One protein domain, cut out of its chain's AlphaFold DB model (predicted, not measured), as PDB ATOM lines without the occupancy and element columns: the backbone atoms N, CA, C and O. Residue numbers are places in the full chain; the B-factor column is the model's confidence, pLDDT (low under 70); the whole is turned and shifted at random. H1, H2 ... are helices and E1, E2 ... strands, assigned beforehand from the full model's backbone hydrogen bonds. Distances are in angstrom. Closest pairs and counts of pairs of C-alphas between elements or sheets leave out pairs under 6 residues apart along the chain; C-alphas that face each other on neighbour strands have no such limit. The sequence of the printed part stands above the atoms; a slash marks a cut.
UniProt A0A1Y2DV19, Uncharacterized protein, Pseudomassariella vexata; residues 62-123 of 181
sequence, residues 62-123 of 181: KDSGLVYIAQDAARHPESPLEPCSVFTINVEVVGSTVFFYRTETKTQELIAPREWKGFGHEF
ATOM      1  N   LYS A  62      42.630-115.555 -11.917       84.75
ATOM      2  CA  LYS A  62      42.898-114.311 -12.657       84.75
ATOM      3  C   LYS A  62      41.913-113.230 -12.210       84.75
ATOM      4  O   LYS A  62      40.749-113.552 -11.962       84.75
ATOM      5  N   ASP A  63      42.356-111.977 -12.212       82.31
ATOM      6  CA  ASP A  63      41.465-110.833 -12.017       82.31
ATOM      7  C   ASP A  63      40.305-110.897 -13.029       82.31
ATOM      8  O   ASP A  63      40.514-111.181 -14.213       82.31
ATOM      9  N   SER A  64      39.071-110.689 -12.562       79.62
ATOM     10  CA  SER A  64      37.865-110.802 -13.390       79.62
ATOM     11  C   SER A  64      36.722-109.943 -12.850       79.62
ATOM     12  O   SER A  64      36.683-109.612 -11.665       79.62
ATOM     13  N   GLY A  65      35.769-109.589 -13.717       80.12
ATOM     14  CA  GLY A  65      34.638-108.746 -13.335       80.12
ATOM     15  C   GLY A  65      35.001-107.260 -13.271       80.12
ATOM     16  O   GLY A  65      35.910-106.802 -13.963       80.12
ATOM     17  N   LEU A  66      34.231-106.496 -12.498       70.88
ATOM     18  CA  LEU A  66      34.383-105.045 -12.395       70.88
ATOM     19  C   LEU A  66      35.475-104.697 -11.376       70.88
ATOM     20  O   LEU A  66      35.257-104.811 -10.167       70.88
ATOM     21  N   VAL A  67      36.628-104.251 -11.866       70.25
ATOM     22  CA  VAL A  67      37.742-103.765 -11.045       70.25
ATOM     23  C   VAL A  67      37.781-102.240 -11.021       70.25
ATOM     24  O   VAL A  67      37.266-101.560 -11.908       70.25
ATOM     25  N   TYR A  68      38.402-101.687  -9.984       63.94
ATOM     26  CA  TYR A  68      38.570-100.250  -9.814       63.94
ATOM     27  C   TYR A  68      39.999 -99.846 -10.179       63.94
ATOM     28  O   TYR A  68      40.909-100.097  -9.394       63.94
ATOM     29  N   ILE A  69      40.186 -99.176 -11.321       61.84
ATOM     30  CA  ILE A  69      41.493 -98.619 -11.715       61.84
ATOM     31  C   ILE A  69      41.862 -97.433 -10.810       61.84
ATOM     32  O   ILE A  69      43.008 -97.300 -10.390       61.84
ATOM     33  N   ALA A  70      40.886 -96.584 -10.475       60.41
ATOM     34  CA  ALA A  70      41.080 -95.415  -9.620       60.41
ATOM     35  C   ALA A  70      39.906 -95.285  -8.639       60.41
ATOM     36  O   ALA A  70      38.901 -94.636  -8.922       60.41
ATOM     37  N   GLN A  71      40.024 -95.918  -7.467       60.56
ATOM     38  CA  GLN A  71      38.935 -96.039  -6.482       60.56
ATOM     39  C   GLN A  71      38.380 -94.709  -5.953       60.56
ATOM     40  O   GLN A  71      37.200 -94.643  -5.605       60.56
ATOM     41  N   ASP A  72      39.200 -93.662  -5.872       56.72
ATOM     42  CA  ASP A  72      38.735 -92.345  -5.427       56.72
ATOM     43  C   ASP A  72      37.910 -91.659  -6.524       56.72
ATOM     44  O   ASP A  72      36.788 -91.223  -6.276       56.72
ATOM     45  N   ALA A  73      38.408 -91.666  -7.764       51.41
ATOM     46  CA  ALA A  73      37.675 -91.156  -8.921       51.41
ATOM     47  C   ALA A  73      36.442 -92.016  -9.255       51.41
ATOM     48  O   ALA A  73      35.456 -91.522  -9.782       51.41
ATOM     49  N   ALA A  74      36.398 -93.293  -8.872       53.16
ATOM     50  CA  ALA A  74      35.201 -94.117  -9.078       53.16
ATOM     51  C   ALA A  74      34.022 -93.699  -8.195       53.16
ATOM     52  O   ALA A  74      32.886 -94.094  -8.448       53.16
ATOM     53  N   ARG A  75      34.296 -92.878  -7.178       58.16
ATOM     54  CA  ARG A  75      33.293 -92.201  -6.356       58.16
ATOM     55  C   ARG A  75      33.023 -90.759  -6.842       58.16
ATOM     56  O   ARG A  75      32.112 -90.132  -6.319       58.16
ATOM     57  N   HIS A  76      33.756 -90.267  -7.856       49.41
ATOM     58  CA  HIS A  76      33.647 -88.942  -8.503       49.41
ATOM     59  C   HIS A  76      34.008 -89.006 -10.022       49.41
ATOM     60  O   HIS A  76      35.157 -88.759 -10.394       49.41
ATOM     61  N   PRO A  77      33.060 -89.372 -10.913       45.91
ATOM     62  CA  PRO A  77      33.368 -90.141 -12.135       45.91
ATOM     63  C   PRO A  77      33.505 -89.369 -13.478       45.91
ATOM     64  O   PRO A  77      32.931 -89.802 -14.476       45.91
ATOM     65  N   GLU A  78      34.243 -88.255 -13.577       47.16
ATOM     66  CA  GLU A  78      34.312 -87.478 -14.845       47.16
ATOM     67  C   GLU A  78      35.526 -87.807 -15.784       47.16
ATOM     68  O   GLU A  78      36.665 -87.499 -15.433       47.16
ATOM     69  N   SER A  79      35.263 -88.316 -17.026       49.53
ATOM     70  CA  SER A  79      36.158 -88.527 -18.233       49.53
ATOM     71  C   SER A  79      36.734 -89.978 -18.496       49.53
ATOM     72  O   SER A  79      36.277 -90.886 -17.818       49.53
ATOM     73  N   PRO A  80      37.609 -90.306 -19.510       52.41
ATOM     74  CA  PRO A  80      38.292 -91.637 -19.686       52.41
ATOM     75  C   PRO A  80      39.866 -91.666 -19.864       52.41
ATOM     76  O   PRO A  80      40.450 -90.702 -20.356       52.41
ATOM     77  N   LEU A  81      40.575 -92.754 -19.457       50.59
ATOM     78  CA  LEU A  81      42.068 -92.990 -19.452       50.59
ATOM     79  C   LEU A  81      42.575 -93.987 -20.535       50.59
ATOM     80  O   LEU A  81      41.789 -94.820 -20.976       50.59
ATOM     81  N   GLU A  82      43.907 -94.006 -20.797       40.78
ATOM     82  CA  GLU A  82      44.766 -95.191 -21.121       40.78
ATOM     83  C   GLU A  82      46.279 -94.942 -20.742       40.78
ATOM     84  O   GLU A  82      46.647 -93.797 -20.494       40.78
ATOM     85  N   PRO A  83      47.196 -95.948 -20.667       49.84
ATOM     86  CA  PRO A  83      48.448 -95.861 -19.869       49.84
ATOM     87  C   PRO A  83      49.745 -95.306 -20.505       49.84
ATOM     88  O   PRO A  83      50.772 -95.290 -19.833       49.84
ATOM     89  N   CYS A  84      49.751 -94.871 -21.767       43.38
ATOM     90  CA  CYS A  84      50.888 -94.134 -22.365       43.38
ATOM     91  C   CYS A  84      50.461 -92.716 -22.793       43.38
ATOM     92  O   CYS A  84      51.020 -92.121 -23.714       43.38
ATOM     93  N   SER A  85      49.394 -92.200 -22.177       53.12
ATOM     94  CA  SER A  85      48.752 -90.957 -22.586       53.12
ATOM     95  C   SER A  85      49.160 -89.769 -21.722       53.12
ATOM     96  O   SER A  85      49.615 -89.896 -20.585       53.12
ATOM     97  N   VAL A  86      48.909 -88.584 -22.277       65.81
ATOM     98  CA  VAL A  86      48.872 -87.324 -21.535       65.81
ATOM     99  C   VAL A  86      47.958 -87.491 -20.315       65.81
ATOM    100  O   VAL A  86      46.830 -87.967 -20.449       65.81
ATOM    101  N   PHE A  87      48.450 -87.105 -19.139       73.56
ATOM    102  CA  PHE A  87      47.673 -87.011 -17.907       73.56
ATOM    103  C   PHE A  87      47.592 -85.548 -17.466       73.56
ATOM    104  O   PHE A  87      48.500 -84.761 -17.737       73.56
ATOM    105  N   THR A  88      46.528 -85.197 -16.745       82.19
ATOM    106  CA  THR A  88      46.336 -83.848 -16.199       82.19
ATOM    107  C   THR A  88      46.435 -83.893 -14.682       82.19
ATOM    108  O   THR A  88      45.682 -84.613 -14.027       82.19
ATOM    109  N   ILE A  89      47.352 -83.105 -14.121       86.44
ATOM    110  CA  ILE A  89      47.345 -82.739 -12.702       86.44
ATOM    111  C   ILE A  89      46.813 -81.313 -12.627       86.44
ATOM    112  O   ILE A  89      47.395 -80.405 -13.218       86.44
ATOM    113  N   ASN A  90      45.708 -81.128 -11.914       88.94
ATOM    114  CA  ASN A  90      45.213 -79.803 -11.575       88.94
ATOM    115  C   ASN A  90      46.030 -79.257 -10.406       88.94
ATOM    116  O   ASN A  90      46.479 -80.012  -9.536       88.94
ATOM    117  N   VAL A  91      46.210 -77.942 -10.409       90.88
ATOM    118  CA  VAL A  91      47.003 -77.221  -9.420       90.88
ATOM    119  C   VAL A  91      46.148 -76.092  -8.865       90.88
ATOM    120  O   VAL A  91      45.811 -75.159  -9.590       90.88
ATOM    121  N   GLU A  92      45.808 -76.175  -7.583       92.56
ATOM    122  CA  GLU A  92      45.078 -75.127  -6.867       92.56
ATOM    123  C   GLU A  92      45.985 -74.494  -5.811       92.56
ATOM    124  O   GLU A  92      46.673 -75.192  -5.068       92.56
ATOM    125  N   VAL A  93      46.001 -73.161  -5.740       93.25
ATOM    126  CA  VAL A  93      46.831 -72.410  -4.788       93.25
ATOM    127  C   VAL A  93      45.932 -71.749  -3.752       93.25
ATOM    128  O   VAL A  93      45.090 -70.921  -4.093       93.25
ATOM    129  N   VAL A  94      46.131 -72.092  -2.479       95.31
ATOM    130  CA  VAL A  94      45.391 -71.527  -1.344       95.31
ATOM    131  C   VAL A  94      46.394 -70.988  -0.328       95.31
ATOM    132  O   VAL A  94      47.055 -71.742   0.389       95.31
ATOM    133  N   GLY A  95      46.536 -69.662  -0.280       95.00
ATOM    134  CA  GLY A  95      47.552 -69.000   0.539       95.00
ATOM    135  C   GLY A  95      48.966 -69.416   0.117       95.00
ATOM    136  O   GLY A  95      49.360 -69.197  -1.023       95.00
ATOM    137  N   SER A  96      49.721 -70.022   1.036       93.19
ATOM    138  CA  SER A  96      51.066 -70.563   0.784       93.19
ATOM    139  C   SER A  96      51.086 -72.048   0.391       93.19
ATOM    140  O   SER A  96      52.165 -72.625   0.271       93.19
ATOM    141  N   THR A  97      49.923 -72.688   0.249       94.06
ATOM    142  CA  THR A  97      49.799 -74.131  -0.001       94.06
ATOM    143  C   THR A  97      49.358 -74.389  -1.436       94.06
ATOM    144  O   THR A  97      48.451 -73.729  -1.942       94.06
ATOM    145  N   VAL A  98      49.980 -75.378  -2.079       95.06
ATOM    146  CA  VAL A  98      49.634 -75.828  -3.430       95.06
ATOM    147  C   VAL A  98      49.077 -77.245  -3.358       95.06
ATOM    148  O   VAL A  98      49.745 -78.155  -2.867       95.06
ATOM    149  N   PHE A  99      47.856 -77.428  -3.849       93.94
ATOM    150  CA  PHE A  99      47.193 -78.720  -3.960       93.94
ATOM    151  C   PHE A  99      47.403 -79.284  -5.361       93.94
ATOM    152  O   PHE A  99      47.082 -78.634  -6.353       93.94
ATOM    153  N   PHE A 100      47.915 -80.511  -5.425       92.19
ATOM    154  CA  PHE A 100      48.066 -81.277  -6.657       92.19
ATOM    155  C   PHE A 100      47.099 -82.456  -6.620       92.19
ATOM    156  O   PHE A 100      47.193 -83.304  -5.732       92.19
ATOM    157  N   TYR A 101      46.195 -82.540  -7.591       86.69
ATOM    158  CA  TYR A 101      45.318 -83.698  -7.754       86.69
ATOM    159  C   TYR A 101      45.186 -84.059  -9.229       86.69
ATOM    160  O   TYR A 101      45.024 -83.204 -10.099       86.69
ATOM    161  N   ARG A 102      45.294 -85.354  -9.525       83.62
ATOM    162  CA  ARG A 102      45.170 -85.872 -10.886       83.62
ATOM    163  C   ARG A 102      43.695 -85.951 -11.266       83.62
ATOM    164  O   ARG A 102      42.909 -86.519 -10.512       83.62
ATOM    165  N   THR A 103      43.335 -85.444 -12.444       72.50
ATOM    166  CA  THR A 103      42.085 -85.864 -13.085       72.50
ATOM    167  C   THR A 103      42.306 -87.292 -13.561       72.50
ATOM    168  O   THR A 103      42.976 -87.515 -14.571       72.50
ATOM    169  N   GLU A 104      41.812 -88.259 -12.793       67.25
ATOM    170  CA  GLU A 104      41.729 -89.647 -13.232       67.25
ATOM    171  C   GLU A 104      40.432 -89.866 -13.976       67.25
ATOM    172  O   GLU A 104      39.396 -89.310 -13.623       67.25
ATOM    173  N   THR A 105      40.520 -90.666 -15.026       57.44
ATOM    174  CA  THR A 105      39.513 -90.627 -16.069       57.44
ATOM    175  C   THR A 105      38.836 -92.004 -16.231       57.44
ATOM    176  O   THR A 105      37.669 -92.111 -15.881       57.44
ATOM    177  N   LYS A 106      39.504 -93.132 -16.549       59.75
ATOM    178  CA  LYS A 106      38.870 -94.448 -16.248       59.75
ATOM    179  C   LYS A 106      38.984 -94.749 -14.763       59.75
ATOM    180  O   LYS A 106      40.079 -94.855 -14.218       59.75
ATOM    181  N   THR A 107      37.836 -94.934 -14.135       59.72
ATOM    182  CA  THR A 107      37.728 -95.108 -12.687       59.72
ATOM    183  C   THR A 107      37.417 -96.555 -12.302       59.72
ATOM    184  O   THR A 107      37.942 -97.078 -11.315       59.72
ATOM    185  N   GLN A 108      36.652 -97.232 -13.158       64.75
ATOM    186  CA  GLN A 108      36.401 -98.667 -13.171       64.75
ATOM    187  C   GLN A 108      36.724 -99.237 -14.555       64.75
ATOM    188  O   GLN A 108      36.640 -98.535 -15.565       64.75
ATOM    189  N   GLU A 109      37.037-100.525 -14.601       72.25
ATOM    190  CA  GLU A 109      37.141-101.307 -15.828       72.25
ATOM    191  C   GLU A 109      36.489-102.673 -15.617       72.25
ATOM    192  O   GLU A 109      36.614-103.290 -14.561       72.25
ATOM    193  N   LEU A 110      35.756-103.137 -16.627       75.94
ATOM    194  CA  LEU A 110      35.215-104.488 -16.652       75.94
ATOM    195  C   LEU A 110      36.221-105.383 -17.370       75.94
ATOM    196  O   LEU A 110      36.333-105.304 -18.590       75.94
ATOM    197  N   ILE A 111      36.910-106.253 -16.632       76.25
ATOM    198  CA  ILE A 111      37.799-107.250 -17.230       76.25
ATOM    199  C   ILE A 111      36.922-108.289 -17.925       76.25
ATOM    200  O   ILE A 111      36.205-109.056 -17.270       76.25
ATOM    201  N   ALA A 112      36.959-108.310 -19.257       74.94
ATOM    202  CA  ALA A 112      36.156-109.250 -20.030       74.94
ATOM    203  C   ALA A 112      36.621-110.707 -19.791       74.94
ATOM    204  O   ALA A 112      37.809-110.940 -19.572       74.94
ATOM    205  N   PRO A 113      35.756-111.738 -19.921       71.56
ATOM    206  CA  PRO A 113      36.106-113.135 -19.595       71.56
ATOM    207  C   PRO A 113      37.281-113.770 -20.370       71.56
ATOM    208  O   PRO A 113      37.672-114.899 -20.076       71.56
ATOM    209  N   ARG A 114      37.812-113.093 -21.396       73.75
ATOM    210  CA  ARG A 114      38.986-113.509 -22.188       73.75
ATOM    211  C   ARG A 114      40.152-112.520 -22.114       73.75
ATOM    212  O   ARG A 114      41.200-112.777 -22.698       73.75
ATOM    213  N   GLU A 115      39.967-111.406 -21.422       78.19
ATOM    214  CA  GLU A 115      40.988-110.397 -21.193       78.19
ATOM    215  C   GLU A 115      41.881-110.818 -20.019       78.19
ATOM    216  O   GLU A 115      41.473-111.585 -19.143       78.19
ATOM    217  N   TRP A 116      43.132-110.366 -20.010       76.69
ATOM    218  CA  TRP A 116      44.064-110.639 -18.922       76.69
ATOM    219  C   TRP A 116      44.718-109.338 -18.470       76.69
ATOM    220  O   TRP A 116      45.327-108.643 -19.278       76.69
ATOM    221  N   LYS A 117      44.569-109.032 -17.177       74.81
ATOM    222  CA  LYS A 117      45.089-107.813 -16.537       74.81
ATOM    223  C   LYS A 117      46.011-108.094 -15.344       74.81
ATOM    224  O   LYS A 117      46.826-107.241 -15.022       74.81
ATOM    225  N   GLY A 118      45.919-109.274 -14.720       80.19
ATOM    226  CA  GLY A 118      46.775-109.656 -13.594       80.19
ATOM    227  C   GLY A 118      46.126-110.644 -12.622       80.19
ATOM    228  O   GLY A 118      45.221-111.403 -12.991       80.19
ATOM    229  N   PHE A 119      46.642-110.626 -11.391       79.31
ATOM    230  CA  PHE A 119      46.144-111.347 -10.208       79.31
ATOM    231  C   PHE A 119      46.034-110.430  -8.968       79.31
ATOM    232  O   PHE A 119      45.760-110.912  -7.868       79.31
ATOM    233  N   GLY A 120      46.319-109.131  -9.124       73.88
ATOM    234  CA  GLY A 120      46.495-108.195  -8.012       73.88
ATOM    235  C   GLY A 120      45.178-107.834  -7.332       73.88
ATOM    236  O   GLY A 120      45.114-107.778  -6.109       73.88
ATOM    237  N   HIS A 121      44.090-107.685  -8.092       71.31
ATOM    238  CA  HIS A 121      42.778-107.335  -7.533       71.31
ATOM    239  C   HIS A 121      42.167-108.491  -6.728       71.31
ATOM    240  O   HIS A 121      41.502-108.274  -5.714       71.31
ATOM    241  N   GLU A 122      42.415-109.735  -7.143       72.50
ATOM    242  CA  GLU A 122      42.030-110.922  -6.376       72.50
ATOM    243  C   GLU A 122      42.928-111.182  -5.154       72.50
ATOM    244  O   GLU A 122      42.546-111.945  -4.263       72.50
ATOM    245  N   PHE A 123      44.081-110.519  -5.068       70.56
ATOM    246  CA  PHE A 123      44.996-110.588  -3.931       70.56
ATOM    247  C   PHE A 123      44.748-109.465  -2.905       70.56
ATOM    248  O   PHE A 123      44.669-109.719  -1.702       70.56
TER     249      PHE A 123
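This is residues 62 to 123 of the 181 residues of an uncharacterized protein of Pseudomassariella vexata (UniProt A0A1Y2DV19). With little regular structure, this domain is a loose rod: the hairpin of E2 and E3 makes one end, its tip at residues 93 to 98 sticking out, and the short pair E1 and E4 with small helix H1 makes the other. Between these ends lies the unnamed stretch 68 to 87. The printed part has 62 residues, 24 of them in E1, E2, E3, E4 and H1, in that order, mostly strand; both two-stranded sheets are antiparallel. The radius of gyration of the C-alphas is 14.9 A, the spans 50 by 23 by 17 A.

E1, residues 65 to 67, begins at C-alpha 65 (34.638, -108.746, -13.335). E2, residues 88 to 94, measures 19.3 A; E3, residues 97 to 103, 19.2 A. E4 is residues 109 to 111; H1, residues 120 to 123, ends at C-alpha 123 (44.996, -110.588, -3.931).

E1 pairs with E4 at 143 degrees, N 67 to O 109 2.9 A. E2 and E3, a hairpin, stand at 155 degrees, N 90 to O 101 2.8 A. H1 is too short for an O i to N i+4 pair; its one O i to N i+3 pair is within range. The closest C-alphas of E1 and H1, Val 67 and His 121, are 7.1 A apart.

The C-alphas farthest apart, Gly 95 and Arg 114, are 50.7 A apart. The printed part has no cut. E1 to E2 is a long link. Residues 68 to 86 and 104 to 108 have pLDDT under 70.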